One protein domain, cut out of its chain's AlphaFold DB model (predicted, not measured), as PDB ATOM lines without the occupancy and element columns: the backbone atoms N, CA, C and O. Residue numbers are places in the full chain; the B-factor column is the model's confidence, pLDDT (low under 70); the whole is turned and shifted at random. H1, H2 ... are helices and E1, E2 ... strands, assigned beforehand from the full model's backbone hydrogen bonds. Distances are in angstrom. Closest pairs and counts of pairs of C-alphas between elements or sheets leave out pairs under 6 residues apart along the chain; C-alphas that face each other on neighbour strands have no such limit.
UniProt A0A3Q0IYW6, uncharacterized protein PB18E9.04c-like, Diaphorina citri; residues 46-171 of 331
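What this domain is: This is residues 46 to 171 of the 331 residues of the protein "uncharacterized protein PB18E9.04c-like" of Diaphorina citri (UniProt A0A3Q0IYW6). A small closed barrel of six antiparallel strands, E1 to E6, has the short helix H1 capping one end, while the long helix H3 packs on its outside at E3 through residues 154 to 162. The tail of H3, residues 164 to 171, sticks out, as do residues 138 to 143 of the loop before it. The printed part has 126 residues, with six named strands and three named helices in the order E1 E2 E3 H1 E4 E5 E6 H2 H3; the class is mixed, helices and strands. The whole is compact, with a radius of gyration of the C-alphas of 14.7 A and spans of 43 by 34 by 30 A.

Where its parts are: The barrel's strands are E1, residues 46 to 51, 17.1 A long from C-alpha 46 at (20.009, -4.550, 90.811); E2, residues 62 to 67, 15.7 A; E3, residues 72 to 75; E4, residues 90 to 94; E5, residues 97 to 106, 24.1 A; and E6, residues 115 to 119. E5 bends by 67 degrees at residue 102. The helices are H1, residues 77 to 83, 10.2 A; H2, residues 134 to 137; and H3, residues 149 to 171, 34.5 A, ending with C-alpha 171 at (16.098, -33.182, 89.463).

How they stand to each other: Round the ring run E1, E2, E3, E6, E5, E4 and back to E1. E1 E2 E3 and E4 E5 E6 are meanders, each strand the antiparallel neighbour of the one before. Backbone pairs within hydrogen-bond range are N 49 and O 63 at 2.8 A for the hairpin E1 and E2, N 66 and O 74 at 2.8 A for the hairpin E2 and E3, N 73 and O 117 at 2.9 A for E3 and E6, N 105 and O 116 at 2.8 A for the hairpin E5 and E6, N 92 and O 99 at 2.8 A for the hairpin E4 and E5, and N 93 and O 48 at 2.7 A for E4 and E1. H1 is on the barrel, outside it, at a height over the sheet of 7.0 A; the closest C-alphas of H1 and E6, those of Ala 77 and Ala 115, are 4.6 A apart. H3 is on the barrel too; its closest C-alpha pair with E3 is Leu 158 and Leu 74, 7.9 A. H2 is not on the barrel; it is close to H3 but not clearly touching, the closest C-alphas being those of Pro 134 and Leu 159, 5.4 A. H1 and H3 are apart. In H1 every O i to N i+4 pair is within hydrogen-bond range, in H3 16 of 19 are, and H2 is too short for such a pair.

The domain as a whole: The C-alphas farthest apart, those of Gly 55 and Asn 171, are 46.7 A apart. The printed part has no cut. The links E6 to H2 and H2 to H3 are long, with 14 and 11 residues. The mean pLDDT of the printed part is 78.8; residues 57 to 59 and 136 to 171 are under 70, and H3 has a mean of 47.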
ATOM      1  N   HIS A  46      19.402  -5.189  89.651       95.38
ATOM      2  CA  HIS A  46      20.009  -4.550  90.811       95.38
ATOM      3  C   HIS A  46      18.997  -4.386  91.948       95.38
ATOM      4  O   HIS A  46      17.872  -3.934  91.734       95.38
ATOM      5  N   ALA A  47      19.433  -4.703  93.160       96.06
ATOM      6  CA  ALA A  47      18.695  -4.522  94.397       96.06
ATOM      7  C   ALA A  47      19.616  -3.913  95.464       96.06
ATOM      8  O   ALA A  47      20.838  -4.014  95.372       96.06
ATOM      9  N   VAL A  48      19.033  -3.297  96.489       95.50
ATOM     10  CA  VAL A  48      19.774  -2.738  97.627       95.50
ATOM     11  C   VAL A  48      19.282  -3.398  98.902       95.50
ATOM     12  O   VAL A  48      18.084  -3.449  99.144       95.50
ATOM     13  N   VAL A  49      20.189  -3.906  99.728       96.00
ATOM     14  CA  VAL A  49      19.865  -4.439 101.055       96.00
ATOM     15  C   VAL A  49      20.192  -3.381 102.092       96.00
ATOM     16  O   VAL A  49      21.291  -2.830 102.086       96.00
ATOM     17  N   GLN A  50      19.257  -3.111 102.992       95.44
ATOM     18  CA  GLN A  50      19.410  -2.103 104.035       95.44
ATOM     19  C   GLN A  50      18.682  -2.516 105.314       95.44
ATOM     20  O   GLN A  50      17.849  -3.422 105.312       95.44
ATOM     21  N   ALA A  51      19.013  -1.860 106.421       93.81
ATOM     22  CA  ALA A  51      18.290  -2.024 107.675       93.81
ATOM     23  C   ALA A  51      17.086  -1.068 107.720       93.81
ATOM     24  O   ALA A  51      17.236   0.131 107.489       93.81
ATOM     25  N   SER A  52      15.906  -1.576 108.073       90.56
ATOM     26  CA  SER A  52      14.708  -0.767 108.307       90.56
ATOM     27  C   SER A  52      14.778  -0.113 109.682       90.56
ATOM     28  O   SER A  52      14.224  -0.610 110.667       90.56
ATOM     29  N   SER A  53      15.489   1.006 109.766       84.56
ATOM     30  CA  SER A  53      15.501   1.848 110.958       84.56
ATOM     31  C   SER A  53      14.576   3.049 110.763       84.56
ATOM     32  O   SER A  53      14.908   3.941 109.981       84.56
ATOM     33  N   PRO A  54      13.445   3.141 111.486       79.12
ATOM     34  CA  PRO A  54      12.655   4.363 111.490       79.12
ATOM     35  C   PRO A  54      13.474   5.491 112.135       79.12
ATOM     36  O   PRO A  54      13.860   5.402 113.300       79.12
ATOM     37  N   GLY A  55      13.753   6.550 111.373       76.75
ATOM     38  CA  GLY A  55      14.433   7.752 111.872       76.75
ATOM     39  C   GLY A  55      15.964   7.713 111.855       76.75
ATOM     40  O   GLY A  55      16.585   8.612 112.418       76.75
ATOM     41  N   TYR A  56      16.580   6.714 111.216       71.50
ATOM     42  CA  TYR A  56      18.008   6.745 110.899       71.50
ATOM     43  C   TYR A  56      18.165   6.971 109.398       71.50
ATOM     44  O   TYR A  56      17.577   6.233 108.608       71.50
ATOM     45  N   GLU A  57      18.931   7.990 109.006       68.31
ATOM     46  CA  GLU A  57      19.217   8.240 107.595       68.31
ATOM     47  C   GLU A  57      19.886   6.986 106.989       68.31
ATOM     48  O   GLU A  57      20.926   6.535 107.493       68.31
ATOM     49  N   PRO A  58      19.299   6.388 105.934       61.38
ATOM     50  CA  PRO A  58      19.716   5.097 105.377       61.38
ATOM     51  C   PRO A  58      21.096   5.134 104.701       61.38
ATOM     52  O   PRO A  58      21.597   4.109 104.243       61.38
ATOM     53  N   GLU A  59      21.741   6.300 104.641       65.19
ATOM     54  CA  GLU A  59      22.935   6.520 103.825       65.19
ATOM     55  C   GLU A  59      24.194   5.793 104.322       65.19
ATOM     56  O   GLU A  59      25.154   5.652 103.566       65.19
ATOM     57  N   SER A  60      24.230   5.311 105.569       70.50
ATOM     58  CA  SER A  60      25.482   4.786 106.137       70.50
ATOM     59  C   SER A  60      25.697   3.278 105.972       70.50
ATOM     60  O   SER A  60      26.846   2.833 106.015       70.50
ATOM     61  N   LEU A  61      24.642   2.475 105.779       86.12
ATOM     62  CA  LEU A  61      24.732   1.012 105.882       86.12
ATOM     63  C   LEU A  61      23.792   0.297 104.901       86.12
ATOM     64  O   LEU A  61      22.821  -0.348 105.299       86.12
ATOM     65  N   SER A  62      24.110   0.386 103.611       93.06
ATOM     66  CA  SER A  62      23.454  -0.390 102.557       93.06
ATOM     67  C   SER A  62      24.447  -1.259 101.782       93.06
ATOM     68  O   SER A  62      25.657  -0.998 101.747       93.06
ATOM     69  N   CYS A  63      23.926  -2.329 101.189       94.75
ATOM     70  CA  CYS A  63      24.663  -3.318 100.412       94.75
ATOM     71  C   CYS A  63      24.051  -3.457  99.024       94.75
ATOM     72  O   CYS A  63      22.832  -3.547  98.888       94.75
ATOM     73  N   GLU A  64      24.889  -3.560  97.999       94.75
ATOM     74  CA  GLU A  64      24.425  -3.947  96.668       94.75
ATOM     75  C   GLU A  64      24.051  -5.436  96.642       94.75
ATOM     76  O   GLU A  64      24.700  -6.285  97.268       94.75
ATOM     77  N   ALA A  65      22.991  -5.759  95.912       96.06
ATOM     78  CA  ALA A  65      22.508  -7.115  95.714       96.06
ATOM     79  C   ALA A  65      21.983  -7.322  94.291       96.06
ATOM     80  O   ALA A  65      21.719  -6.381  93.542       96.06
ATOM     81  N   PHE A  66      21.823  -8.591  93.929       96.19
ATOM     82  CA  PHE A  66      21.384  -9.025  92.611       96.19
ATOM     83  C   PHE A  66      20.158  -9.924  92.739       96.19
ATOM     84  O   PHE A  66      20.173 -10.889  93.501       96.19
ATOM     85  N   ILE A  67      19.105  -9.633  91.984       96.62
ATOM     86  CA  ILE A  67      17.902 -10.466  91.914       96.62
ATOM     87  C   ILE A  67      18.262 -11.760  91.192       96.62
ATOM     88  O   ILE A  67      18.755 -11.714  90.070       96.62
ATOM     89  N   VAL A  68      18.013 -12.914  91.805       96.44
ATOM     90  CA  VAL A  68      18.281 -14.226  91.186       96.44
ATOM     91  C   VAL A  68      16.988 -14.871  90.704       96.44
ATOM     92  O   VAL A  68      16.951 -15.468  89.628       96.44
ATOM     93  N   ASP A  69      15.920 -14.735  91.488       96.50
ATOM     94  CA  ASP A  69      14.573 -15.188  91.154       96.50
ATOM     95  C   ASP A  69      13.510 -14.339  91.883       96.50
ATOM     96  O   ASP A  69      13.825 -13.297  92.454       96.50
ATOM     97  N   HIS A  70      12.244 -14.763  91.840       97.50
ATOM     98  CA  HIS A  70      11.117 -14.028  92.424       97.50
ATOM     99  C   HIS A  70      11.199 -13.862  93.947       97.50
ATOM    100  O   HIS A  70      10.486 -13.035  94.490       97.50
ATOM    101  N   ARG A  71      11.992 -14.652  94.676       98.00
ATOM    102  CA  ARG A  71      12.060 -14.585  96.147       98.00
ATOM    103  C   ARG A  71      13.475 -14.515  96.696       98.00
ATOM    104  O   ARG A  71      13.627 -14.441  97.914       98.00
ATOM    105  N   HIS A  72      14.492 -14.548  95.844       97.75
ATOM    106  CA  HIS A  72      15.877 -14.603  96.269       97.75
ATOM    107  C   HIS A  72      16.713 -13.498  95.641       97.75
ATOM    108  O   HIS A  72      16.727 -13.299  94.422       97.75
ATOM    109  N   VAL A  73      17.485 -12.842  96.501       97.44
ATOM    110  CA  VAL A  73      18.538 -11.912  96.108       97.44
ATOM    111  C   VAL A  73      19.880 -12.377  96.649       97.44
ATOM    112  O   VAL A  73      19.968 -13.068  97.663       97.44
ATOM    113  N   LEU A  74      20.939 -12.011  95.950       96.75
ATOM    114  CA  LEU A  74      22.290 -12.494  96.167       96.75
ATOM    115  C   LEU A  74      23.209 -11.315  96.447       96.75
ATOM    116  O   LEU A  74      23.186 -10.320  95.726       96.75
ATOM    117  N   THR A  75      23.996 -11.414  97.509       96.81
ATOM    118  CA  THR A  75      24.878 -10.337  97.969       96.81
ATOM    119  C   THR A  75      26.105 -10.919  98.675       96.81
ATOM    120  O   THR A  75      26.286 -12.138  98.741       96.81
ATOM    121  N   LEU A  76      26.959 -10.044  99.202       95.69
ATOM    122  CA  LEU A  76      28.136 -10.432  99.965       95.69
ATOM    123  C   LEU A  76      27.776 -10.742 101.422       95.69
ATOM    124  O   LEU A  76      27.105  -9.947 102.089       95.69
ATOM    125  N   ALA A  77      28.272 -11.867 101.942       96.00
ATOM    126  CA  ALA A  77      28.019 -12.288 103.324       96.00
ATOM    127  C   ALA A  77      28.519 -11.254 104.341       96.00
ATOM    128  O   ALA A  77      27.806 -10.895 105.278       96.00
ATOM    129  N   SER A  78      29.717 -10.723 104.123       94.94
ATOM    130  CA  SER A  78      30.374  -9.732 104.964       94.94
ATOM    131  C   SER A  78      29.638  -8.398 104.975       94.94
ATOM    132  O   SER A  78      29.771  -7.639 105.934       94.94
ATOM    133  N   CYS A  79      28.860  -8.103 103.931       94.62
ATOM    134  CA  CYS A  79      28.026  -6.913 103.886       94.62
ATOM    135  C   CYS A  79      26.787  -7.103 104.763       94.62
ATOM    136  O   CYS A  79      26.540  -6.299 105.662       94.62
ATOM    137  N   VAL A  80      26.094  -8.232 104.593       95.25
ATOM    138  CA  VAL A  80      24.919  -8.600 105.396       95.25
ATOM    139  C   VAL A  80      25.261  -8.673 106.881       95.25
ATOM    140  O   VAL A  80      24.539  -8.109 107.691       95.25
ATOM    141  N   GLN A  81      26.401  -9.264 107.243       94.88
ATOM    142  CA  GLN A  81      26.862  -9.345 108.634       94.88
ATOM    143  C   GLN A  81      27.076  -7.970 109.286       94.88
ATOM    144  O   GLN A  81      26.837  -7.817 110.483       94.88
ATOM    145  N   ARG A  82      27.526  -6.966 108.519       92.25
ATOM    146  CA  ARG A  82      27.727  -5.598 109.032       92.25
ATOM    147  C   ARG A  82      26.415  -4.863 109.256       92.25
ATOM    148  O   ARG A  82      26.322  -4.091 110.200       92.25
ATOM    149  N   ILE A  83      25.428  -5.070 108.387       92.19
ATOM    150  CA  ILE A  83      24.119  -4.415 108.519       92.19
ATOM    151  C   ILE A  83      23.218  -5.155 109.519       92.19
ATOM    152  O   ILE A  83      22.438  -4.526 110.227       92.19
ATOM    153  N   SER A  84      23.367  -6.479 109.644       91.69
ATOM    154  CA  SER A  84      22.562  -7.324 110.534       91.69
ATOM    155  C   SER A  84      22.958  -7.227 112.004       91.69
ATOM    156  O   SER A  84      22.295  -7.825 112.844       91.69
ATOM    157  N   SER A  85      24.058  -6.548 112.340       88.38
ATOM    158  CA  SER A  85      24.454  -6.351 113.740       88.38
ATOM    159  C   SER A  85      23.555  -5.355 114.479       88.38
ATOM    160  O   SER A  85      23.637  -5.252 115.701       88.38
ATOM    161  N   GLY A  86      22.727  -4.596 113.753       85.06
ATOM    162  CA  GLY A  86      21.731  -3.703 114.339       85.06
ATOM    163  C   GLY A  86      20.473  -4.442 114.824       85.06
ATOM    164  O   GLY A  86      20.209  -5.564 114.399       85.06
ATOM    165  N   PRO A  87      19.656  -3.812 115.689       84.69
ATOM    166  CA  PRO A  87      18.375  -4.372 116.137       84.69
ATOM    167  C   PRO A  87      17.280  -4.323 115.057       84.69
ATOM    168  O   PRO A  87      16.200  -4.881 115.243       84.69
ATOM    169  N   SER A  88      17.534  -3.613 113.961       89.50
ATOM    170  CA  SER A  88      16.554  -3.337 112.920       89.50
ATOM    171  C   SER A  88      16.414  -4.513 111.951       89.50
ATOM    172  O   SER A  88      17.420  -5.128 111.585       89.50
ATOM    173  N   PRO A  89      15.187  -4.824 111.496       93.81
ATOM    174  CA  PRO A  89      14.980  -5.851 110.488       93.81
ATOM    175  C   PRO A  89      15.651  -5.449 109.170       93.81
ATOM    176  O   PRO A  89      15.763  -4.264 108.854       93.81
ATOM    177  N   LEU A  90      16.109  -6.440 108.404       95.81
ATOM    178  CA  LEU A  90      16.688  -6.203 107.085       95.81
ATOM    179  C   LEU A  90      15.610  -6.234 106.008       95.81
ATOM    180  O   LEU A  90      14.709  -7.074 106.032       95.81
ATOM    181  N   GLU A  91      15.768  -5.361 105.025       96.88
ATOM    182  CA  GLU A  91      14.879  -5.244 103.881       96.88
ATOM    183  C   GLU A  91      15.683  -5.145 102.587       96.88
ATOM    184  O   GLU A  91      16.837  -4.705 102.568       96.88
ATOM    185  N   VAL A  92      15.059  -5.570 101.496       96.81
ATOM    186  CA  VAL A  92      15.566  -5.429 100.136       96.81
ATOM    187  C   VAL A  92      14.716  -4.398  99.419       96.81
ATOM    188  O   VAL A  92      13.507  -4.566  99.294       96.81
ATOM    189  N   GLN A  93      15.353  -3.361  98.900       95.81
ATOM    190  CA  GLN A  93      14.744  -2.401  98.000       95.81
ATOM    191  C   GLN A  93      15.023  -2.800  96.548       95.81
ATOM    192  O   GLN A  93      16.176  -2.884  96.110       95.81
ATOM    193  N   VAL A  94      13.949  -3.027  95.799       95.50
ATOM    194  CA  VAL A  94      13.948  -3.323  94.368       95.50
ATOM    195  C   VAL A  94      13.097  -2.266  93.674       95.50
ATOM    196  O   VAL A  94      11.873  -2.278  93.777       95.50
ATOM    197  N   ASP A  95      13.743  -1.339  92.964       93.06
ATOM    198  CA  ASP A  95      13.069  -0.174  92.376       93.06
ATOM    199  C   ASP A  95      12.285   0.624  93.447       93.06
ATOM    200  O   ASP A  95      12.896   1.196  94.353       93.06
ATOM    201  N   GLN A  96      10.949   0.642  93.377       93.19
ATOM    202  CA  GLN A  96      10.065   1.298  94.354       93.19
ATOM    203  C   GLN A  96       9.462   0.328  95.384       93.19
ATOM    204  O   GLN A  96       8.717   0.754  96.264       93.19
ATOM    205  N   GLN A  97       9.746  -0.970  95.265       94.25
ATOM    206  CA  GLN A  97       9.234  -2.010  96.151       94.25
ATOM    207  C   GLN A  97      10.262  -2.306  97.247       94.25
ATOM    208  O   GLN A  97      11.445  -2.496  96.961       94.25
ATOM    209  N   THR A  98       9.807  -2.376  98.493       96.12
ATOM    210  CA  THR A  98      10.635  -2.760  99.641       96.12
ATOM    211  C   THR A  98      10.086  -4.044 100.236       96.12
ATOM    212  O   THR A  98       8.904  -4.119 100.558       96.12
ATOM    213  N   GLU A  99      10.944  -5.050 100.381       97.25
ATOM    214  CA  GLU A  99      10.562  -6.376 100.847       97.25
ATOM    215  C   GLU A  99      11.381  -6.823 102.059       97.25
ATOM    216  O   GLU A  99      12.615  -6.805 102.006       97.25
ATOM    217  N   PRO A 100      10.739  -7.293 103.141       97.50
ATOM    218  CA  PRO A 100      11.460  -7.763 104.310       97.50
ATOM    219  C   PRO A 100      12.170  -9.089 104.032       97.50
ATOM    220  O   PRO A 100      11.645  -9.984 103.358       97.50
ATOM    221  N   ILE A 101      13.370  -9.235 104.593       97.56
ATOM    222  CA  ILE A 101      14.166 -10.461 104.502       97.56
ATOM    223  C   ILE A 101      13.720 -11.426 105.594       97.56
ATOM    224  O   ILE A 101      13.799 -11.126 106.783       97.56
ATOM    225  N   VAL A 102      13.288 -12.619 105.188       97.69
ATOM    226  CA  VAL A 102      12.803 -13.665 106.101       97.69
ATOM    227  C   VAL A 102      13.854 -14.724 106.406       97.69
ATOM    228  O   VAL A 102      13.746 -15.433 107.404       97.69
ATOM    229  N   GLN A 103      14.859 -14.873 105.542       97.31
ATOM    230  CA  GLN A 103      15.900 -15.877 105.714       97.31
ATOM    231  C   GLN A 103      17.205 -15.422 105.074       97.31
ATOM    232  O   GLN A 103      17.216 -14.919 103.952       97.31
ATOM    233  N   ILE A 104      18.306 -15.658 105.781       97.06
ATOM    234  CA  ILE A 104      19.666 -15.408 105.310       97.06
ATOM    235  C   ILE A 104      20.374 -16.758 105.259       97.06
ATOM    236  O   ILE A 104      20.459 -17.454 106.272       97.06
ATOM    237  N   VAL A 105      20.862 -17.138 104.083       96.25
ATOM    238  CA  VAL A 105      21.633 -18.364 103.874       96.25
ATOM    239  C   VAL A 105      23.050 -17.968 103.493       96.25
ATOM    240  O   VAL A 105      23.307 -17.521 102.376       96.25
ATOM    241  N   TYR A 106      23.971 -18.122 104.437       95.69
ATOM    242  CA  TYR A 106      25.395 -17.942 104.182       95.69
ATOM    243  C   TYR A 106      25.951 -19.142 103.423       95.69
ATOM    244  O   TYR A 106      25.546 -20.285 103.653       95.69
ATOM    245  N   HIS A 107      26.895 -18.885 102.524       92.25
ATOM    246  CA  HIS A 107      27.638 -19.949 101.873       92.25
ATOM    247  C   HIS A 107      28.389 -20.801 102.923       92.25
ATOM    248  O   HIS A 107      28.972 -20.241 103.851       92.25
ATOM    249  N   PRO A 108      28.403 -22.146 102.809       90.06
ATOM    250  CA  PRO A 108      28.981 -23.018 103.841       90.06
ATOM    251  C   PRO A 108      30.508 -22.912 103.946       90.06
ATOM    252  O   PRO A 108      31.081 -23.201 104.993       90.06
ATOM    253  N   SER A 109      31.182 -22.519 102.861       91.25
ATOM    254  CA  SER A 109      32.617 -22.235 102.898       91.25
ATOM    255  C   SER A 109      32.876 -20.842 103.461       91.25
ATOM    256  O   SER A 109      32.498 -19.854 102.834       91.25
ATOM    257  N   ASN A 110      33.616 -20.771 104.570       77.69
ATOM    258  CA  ASN A 110      34.063 -19.519 105.193       77.69
ATOM    259  C   ASN A 110      34.970 -18.668 104.284       77.69
ATOM    260  O   ASN A 110      35.190 -17.494 104.567       77.69
ATOM    261  N   SER A 111      35.525 -19.249 103.214       84.19
ATOM    262  CA  SER A 111      36.344 -18.525 102.233       84.19
ATOM    263  C   SER A 111      35.523 -17.773 101.187       84.19
ATOM    264  O   SER A 111      36.069 -16.947 100.459       84.19
ATOM    265  N   THR A 112      34.227 -18.065 101.080       89.50
ATOM    266  CA  THR A 112      33.362 -17.522 100.038       89.50
ATOM    267  C   THR A 112      32.448 -16.475 100.652       89.50
ATOM    268  O   THR A 112      31.552 -16.793 101.430       89.50
ATOM    269  N   ASP A 113      32.667 -15.216 100.287       94.50
ATOM    270  CA  ASP A 113      31.953 -14.080 100.863       94.50
ATOM    271  C   ASP A 113      30.554 -13.890 100.250       94.50
ATOM    272  O   ASP A 113      30.252 -12.832  99.714       94.50
ATOM    273  N   LEU A 114      29.698 -14.918 100.281       95.62
ATOM    274  CA  LEU A 114      28.395 -14.920  99.606       95.62
ATOM    275  C   LEU A 114      27.241 -15.261 100.548       95.62
ATOM    276  O   LEU A 114      27.326 -16.189 101.357       95.62
ATOM    277  N   ALA A 115      26.132 -14.542 100.389       96.62
ATOM    278  CA  ALA A 115      24.877 -14.819 101.070       96.62
ATOM    279  C   ALA A 115      23.695 -14.734 100.099       96.62
ATOM    280  O   ALA A 115      23.599 -13.813  99.284       96.62
ATOM    281  N   LEU A 116      22.780 -15.692 100.223       97.19
ATOM    282  CA  LEU A 116      21.488 -15.690  99.553       97.19
ATOM    283  C   LEU A 116      20.421 -15.249 100.555       97.19
ATOM    284  O   LEU A 116      20.297 -15.824 101.638       97.19
ATOM    285  N   LEU A 117      19.651 -14.230 100.198       97.94
ATOM    286  CA  LEU A 117      18.602 -13.664 101.037       97.94
ATOM    287  C   LEU A 117      17.255 -14.027 100.439       97.94
ATOM    288  O   LEU A 117      17.021 -13.793  99.254       97.94
ATOM    289  N   ARG A 118      16.367 -14.582 101.259       98.00
ATOM    290  CA  ARG A 118      14.981 -14.840 100.884       98.00
ATOM    291  C   ARG A 118      14.105 -13.697 101.375       98.00
ATOM    292  O   ARG A 118      14.114 -13.396 102.570       98.00
ATOM    293  N   VAL A 119      13.324 -13.112 100.478       98.31
ATOM    294  CA  VAL A 119      12.330 -12.082 100.804       98.31
ATOM    295  C   VAL A 119      10.967 -12.693 101.149       98.31
ATOM    296  O   VAL A 119      10.675 -13.840 100.791       98.31
ATOM    297  N   ALA A 120      10.141 -11.955 101.896       98.00
ATOM    298  CA  ALA A 120       8.823 -12.415 102.333       98.00
ATOM    299  C   ALA A 120       7.853 -12.626 101.163       98.00
ATOM    300  O   ALA A 120       7.232 -13.694 101.061       98.00
ATOM    301  N   HIS A 121       7.749 -11.637 100.273       98.19
ATOM    302  CA  HIS A 121       6.849 -11.667  99.123       98.19
ATOM    303  C   HIS A 121       7.608 -11.840  97.812       98.19
ATOM    304  O   HIS A 121       8.830 -11.736  97.749       98.19
ATOM    305  N   GLU A 122       6.861 -12.182  96.765       97.88
ATOM    306  CA  GLU A 122       7.421 -12.313  95.427       97.88
ATOM    307  C   GLU A 122       7.706 -10.937  94.829       97.88
ATOM    308  O   GLU A 122       6.857 -10.047  94.830       97.88
ATOM    309  N   ILE A 123       8.917 -10.792  94.305       97.38
ATOM    310  CA  ILE A 123       9.359  -9.659  93.509       97.38
ATOM    311  C   ILE A 123       8.634  -9.740  92.168       97.38
ATOM    312  O   ILE A 123       8.768 -10.719  91.427       97.38
ATOM    313  N   GLU A 124       7.871  -8.701  91.850       97.25
ATOM    314  CA  GLU A 124       7.148  -8.613  90.590       97.25
ATOM    315  C   GLU A 124       8.119  -8.237  89.463       97.25
ATOM    316  O   GLU A 124       8.686  -7.141  89.444       97.25
ATOM    317  N   PHE A 125       8.322  -9.138  88.502       96.25
ATOM    318  CA  PHE A 125       9.201  -8.855  87.373       96.25
ATOM    319  C   PHE A 125       8.548  -7.896  86.380       96.25
ATOM    320  O   PHE A 125       7.504  -8.173  85.790       96.25
ATOM    321  N   LYS A 126       9.224  -6.772  86.158       95.38
ATOM    322  CA  LYS A 126       8.834  -5.675  85.267       95.38
ATOM    323  C   LYS A 126       9.928  -5.460  84.223       95.38
ATOM    324  O   LYS A 126      11.033  -5.974  84.384       95.38
ATOM    325  N   PRO A 127       9.705  -4.694  83.147       93.94
ATOM    326  CA  PRO A 127      10.769  -4.411  82.176       93.94
ATOM    327  C   PRO A 127      12.057  -3.837  82.804       93.94
ATOM    328  O   PRO A 127      13.149  -4.083  82.299       93.94
ATOM    329  N   ASN A 128      11.934  -3.120  83.925       93.88
ATOM    330  CA  ASN A 128      13.029  -2.559  84.720       93.88
ATOM    331  C   ASN A 128      13.413  -3.398  85.956       93.88
ATOM    332  O   ASN A 128      14.316  -2.993  86.680       93.88
ATOM    333  N   VAL A 129      12.751  -4.534  86.196       95.31
ATOM    334  CA  VAL A 129      13.011  -5.457  87.312       95.31
ATOM    335  C   VAL A 129      13.044  -6.880  86.758       95.31
ATOM    336  O   VAL A 129      12.008  -7.487  86.503       95.31
ATOM    337  N   GLN A 130      14.234  -7.410  86.520       95.69
ATOM    338  CA  GLN A 130      14.447  -8.724  85.916       95.69
ATOM    339  C   GLN A 130      15.463  -9.510  86.735       95.69
ATOM    340  O   GLN A 130      16.401  -8.918  87.262       95.69
ATOM    341  N   PRO A 131      15.345 -10.841  86.812       95.88
ATOM    342  CA  PRO A 131      16.371 -11.648  87.438       95.88
ATOM    343  C   PRO A 131      17.667 -11.575  86.628       95.88
ATOM    344  O   PRO A 131      17.676 -11.436  85.401       95.88
ATOM    345  N   PHE A 132      18.781 -11.718  87.325       91.00
ATOM    346  CA  PHE A 132      20.084 -11.887  86.725       91.00
ATOM    347  C   PHE A 132      20.123 -13.210  85.949       91.00
ATOM    348  O   PHE A 132      19.933 -14.289  86.517       91.00
ATOM    349  N   VAL A 133      20.367 -13.133  84.636       86.69
ATOM    350  CA  VAL A 133      20.501 -14.303  83.758       86.69
ATOM    351  C   VAL A 133      21.959 -14.425  83.298       86.69
ATOM    352  O   VAL A 133      22.374 -13.670  82.416       86.69
ATOM    353  N   PRO A 134      22.719 -15.387  83.854       76.50
ATOM    354  CA  PRO A 134      24.092 -15.715  83.466       76.50
ATOM    355  C   PRO A 134      24.347 -15.716  81.951       76.50
ATOM    356  O   PRO A 134      25.211 -15.000  81.448       76.50
ATOM    357  N   ASP A 135      23.524 -16.461  81.215       72.81
ATOM    358  CA  ASP A 135      23.722 -16.738  79.790       72.81
ATOM    359  C   ASP A 135      23.505 -15.501  78.899       72.81
ATOM    360  O   ASP A 135      23.957 -15.450  77.752       72.81
ATOM    361  N   ALA A 136      22.815 -14.479  79.415       59.97
ATOM    362  CA  ALA A 136      22.637 -13.207  78.720       59.97
ATOM    363  C   ALA A 136      23.867 -12.292  78.863       59.97
ATOM    364  O   ALA A 136      24.061 -11.392  78.044       59.97
ATOM    365  N   PHE A 137      24.709 -12.528  79.875       55.09
ATOM    366  CA  PHE A 137      25.858 -11.685  80.197       55.09
ATOM    367  C   PHE A 137      27.072 -11.972  79.308       55.09
ATOM    368  O   PHE A 137      27.755 -11.036  78.896       55.09
ATOM    369  N   GLU A 138      27.289 -13.231  78.908       54.62
ATOM    370  CA  GLU A 138      28.368 -13.588  77.969       54.62
ATOM    371  C   GLU A 138      28.240 -12.876  76.613       54.62
ATOM    372  O   GLU A 138      29.233 -12.644  75.927       54.62
ATOM    373  N   LYS A 139      27.024 -12.475  76.227       50.31
ATOM    374  CA  LYS A 139      26.777 -11.731  74.984       50.31
ATOM    375  C   LYS A 139      26.807 -10.212  75.155       50.31
ATOM    376  O   LYS A 139      26.824  -9.508  74.148       50.31
ATOM    377  N   SER A 140      26.816  -9.691  76.386       46.84
ATOM    378  CA  SER A 140      26.693  -8.252  76.668       46.84
ATOM    379  C   SER A 140      27.998  -7.579  77.118       46.84
ATOM    380  O   SER A 140      27.972  -6.424  77.535       46.84
ATOM    381  N   ILE A 141      29.158  -8.232  76.967       44.31
ATOM    382  CA  ILE A 141      30.493  -7.790  77.450       44.31
ATOM    383  C   ILE A 141      31.050  -6.515  76.751       44.31
ATOM    384  O   ILE A 141      32.251  -6.295  76.673       44.31
ATOM    385  N   ASN A 142      30.192  -5.606  76.285       41.72
ATOM    386  CA  ASN A 142      30.535  -4.202  76.039       41.72
ATOM    387  C   ASN A 142      30.262  -3.288  77.257       41.72
ATOM    388  O   ASN A 142      30.460  -2.079  77.168       41.72
ATOM    389  N   TYR A 143      29.859  -3.827  78.417       41.22
ATOM    390  CA  TYR A 143      29.617  -3.059  79.657       41.22
ATOM    391  C   TYR A 143      30.850  -2.887  80.569       41.22
ATOM    392  O   TYR A 143      30.711  -2.648  81.769       41.22
ATOM    393  N   HIS A 144      32.059  -2.932  80.005       37.31
ATOM    394  CA  HIS A 144      33.351  -2.861  80.712       37.31
ATOM    395  C   HIS A 144      33.579  -1.602  81.587       37.31
ATOM    396  O   HIS A 144      34.605  -1.502  82.253       37.31
ATOM    397  N   ALA A 145      32.650  -0.641  81.596       37.38
ATOM    398  CA  ALA A 145      32.814   0.676  82.208       37.38
ATOM    399  C   ALA A 145      31.988   0.926  83.490       37.38
ATOM    400  O   ALA A 145      31.972   2.056  83.968       37.38
ATOM    401  N   CYS A 146      31.257  -0.053  84.041       33.19
ATOM    402  CA  CYS A 146      30.394   0.201  85.215       33.19
ATOM    403  C   CYS A 146      30.536  -0.781  86.382       33.19
ATOM    404  O   CYS A 146      29.872  -0.582  87.392       33.19
ATOM    405  N   MET A 147      31.380  -1.803  86.271       33.88
ATOM    406  CA  MET A 147      31.620  -2.758  87.352       33.88
ATOM    407  C   MET A 147      33.115  -2.747  87.664       33.88
ATOM    408  O   MET A 147      33.929  -2.909  86.758       33.88
ATOM    409  N   ASP A 148      33.473  -2.512  88.928       40.84
ATOM    410  CA  ASP A 148      34.838  -2.729  89.414       40.84
ATOM    411  C   ASP A 148      35.229  -4.196  89.134       40.84
ATOM    412  O   ASP A 148      34.376  -5.090  89.149       40.84
ATOM    413  N   VAL A 149      36.508  -4.454  88.861       41.00
ATOM    414  CA  VAL A 149      37.056  -5.789  88.562       41.00
ATOM    415  C   VAL A 149      36.694  -6.790  89.669       41.00
ATOM    416  O   VAL A 149      36.407  -7.952  89.381       41.00
ATOM    417  N   ASN A 150      36.597  -6.327  90.921       44.44
ATOM    418  CA  ASN A 150      36.121  -7.142  92.042       44.44
ATOM    419  C   ASN A 150      34.635  -7.516  91.927       44.44
ATOM    420  O   ASN A 150      34.258  -8.652  92.209       44.44
ATOM    421  N   THR A 151      33.781  -6.595  91.483       49.53
ATOM    422  CA  THR A 151      32.346  -6.850  91.294       49.53
ATOM    423  C   THR A 151      32.101  -7.764  90.097       49.53
ATOM    424  O   THR A 151      31.213  -8.606  90.152       49.53
ATOM    425  N   GLN A 152      32.919  -7.671  89.044       46.66
ATOM    426  CA  GLN A 152      32.844  -8.565  87.886       46.66
ATOM    427  C   GLN A 152      33.283  -9.998  88.231       46.66
ATOM    428  O   GLN A 152      32.613 -10.953  87.836       46.66
ATOM    429  N   ALA A 153      34.363 -10.158  89.002       49.53
ATOM    430  CA  ALA A 153      34.811 -11.464  89.491       49.53
ATOM    431  C   ALA A 153      33.778 -12.099  90.434       49.53
ATOM    432  O   ALA A 153      33.454 -13.279  90.293       49.53
ATOM    433  N   ASN A 154      33.189 -11.300  91.329       52.25
ATOM    434  CA  ASN A 154      32.107 -11.753  92.194       52.25
ATOM    435  C   ASN A 154      30.864 -12.112  91.375       52.25
ATOM    436  O   ASN A 154      30.354 -13.208  91.538       52.25
ATOM    437  N   ALA A 155      30.428 -11.281  90.426       51.84
ATOM    438  CA  ALA A 155      29.294 -11.583  89.549       51.84
ATOM    439  C   ALA A 155      29.504 -12.869  88.728       51.84
ATOM    440  O   ALA A 155      28.562 -13.637  88.557       51.84
ATOM    441  N   MET A 156      30.732 -13.151  88.281       54.66
ATOM    442  CA  MET A 156      31.092 -14.409  87.616       54.66
ATOM    443  C   MET A 156      31.077 -15.615  88.568       54.66
ATOM    444  O   MET A 156      30.572 -16.680  88.209       54.66
ATOM    445  N   ALA A 157      31.570 -15.462  89.799       54.97
ATOM    446  CA  ALA A 157      31.455 -16.500  90.826       54.97
ATOM    447  C   ALA A 157      29.981 -16.763  91.198       54.97
ATOM    448  O   ALA A 157      29.560 -17.912  91.325       54.97
ATOM    449  N   LEU A 158      29.165 -15.706  91.269       54.25
ATOM    450  CA  LEU A 158      27.717 -15.778  91.459       54.25
ATOM    451  C   LEU A 158      27.015 -16.487  90.291       54.25
ATOM    452  O   LEU A 158      26.117 -17.297  90.519       54.25
ATOM    453  N   LEU A 159      27.458 -16.234  89.055       54.06
ATOM    454  CA  LEU A 159      27.024 -16.903  87.820       54.06
ATOM    455  C   LEU A 159      27.176 -18.426  87.922       54.06
ATOM    456  O   LEU A 159      26.256 -19.181  87.602       54.06
ATOM    457  N   LEU A 160      28.342 -18.866  88.399       53.41
ATOM    458  CA  LEU A 160      28.679 -20.277  88.553       53.41
ATOM    459  C   LEU A 160      27.856 -20.930  89.672       53.41
ATOM    460  O   LEU A 160      27.373 -22.049  89.498       53.41
ATOM    461  N   CYS A 161      27.610 -20.221  90.778       45.53
ATOM    462  CA  CYS A 161      26.765 -20.718  91.865       45.53
ATOM    463  C   CYS A 161      25.274 -20.810  91.476       45.53
ATOM    464  O   CYS A 161      24.615 -21.805  91.787       45.53
ATOM    465  N   ALA A 162      24.725 -19.815  90.772       46.44
ATOM    466  CA  ALA A 162      23.298 -19.761  90.436       46.44
ATOM    467  C   ALA A 162      22.877 -20.821  89.400       46.44
ATOM    468  O   ALA A 162      21.814 -21.438  89.530       46.44
ATOM    469  N   ASN A 163      23.720 -21.093  88.397       45.53
ATOM    470  CA  ASN A 163      23.434 -22.115  87.384       45.53
ATOM    471  C   ASN A 163      23.440 -23.545  87.956       45.53
ATOM    472  O   ASN A 163      22.705 -24.412  87.475       45.53
ATOM    473  N   GLN A 164      24.176 -23.793  89.041       48.31
ATOM    474  CA  GLN A 164      24.166 -25.091  89.723       48.31
ATOM    475  C   GLN A 164      22.879 -25.327  90.527       48.31
ATOM    476  O   GLN A 164      22.381 -26.454  90.578       48.31
ATOM    477  N   HIS A 165      22.273 -24.269  91.073       44.06
ATOM    478  CA  HIS A 165      21.033 -24.376  91.847       44.06
ATOM    479  C   HIS A 165      19.815 -24.765  90.981       44.06
ATOM    480  O   HIS A 165      18.990 -25.583  91.395       44.06
ATOM    481  N   LYS A 166      19.726 -24.270  89.735       41.91
ATOM    482  CA  LYS A 166      18.662 -24.663  88.782       41.91
ATOM    483  C   LYS A 166      18.723 -26.147  88.394       41.91
ATOM    484  O   LYS A 166      17.679 -26.782  88.243       41.91
ATOM    485  N   SER A 167      19.924 -26.715  88.281       39.47
ATOM    486  CA  SER A 167      20.123 -28.151  88.019       39.47
ATOM    487  C   SER A 167      19.648 -29.025  89.193       39.47
ATOM    488  O   SER A 167      19.025 -30.071  88.995       39.47
ATOM    489  N   LEU A 168      19.858 -28.553  90.427       41.00
ATOM    490  CA  LEU A 168      19.421 -29.220  91.658       41.00
ATOM    491  C   LEU A 168      17.891 -29.243  91.819       41.00
ATOM    492  O   LEU A 168      17.330 -30.289  92.144       41.00
ATOM    493  N   MET A 169      17.204 -28.134  91.532       37.34
ATOM    494  CA  MET A 169      15.740 -28.055  91.670       37.34
ATOM    495  C   MET A 169      14.983 -28.819  90.570       37.34
ATOM    496  O   MET A 169      13.913 -29.369  90.823       37.34
ATOM    497  N   SER A 170      15.553 -28.936  89.365       40.03
ATOM    498  CA  SER A 170      14.948 -29.697  88.259       40.03
ATOM    499  C   SER A 170      14.960 -31.220  88.496       40.03
ATOM    500  O   SER A 170      14.027 -31.928  88.112       40.03
ATOM    501  N   ASN A 171      15.973 -31.744  89.198       37.41
ATOM    502  CA  ASN A 171      16.098 -33.182  89.463       37.41
ATOM    503  C   ASN A 171      15.229 -33.688  90.630       37.41
ATOM    504  O   ASN A 171      14.852 -34.860  90.623       37.41
TER     505      ASN A 171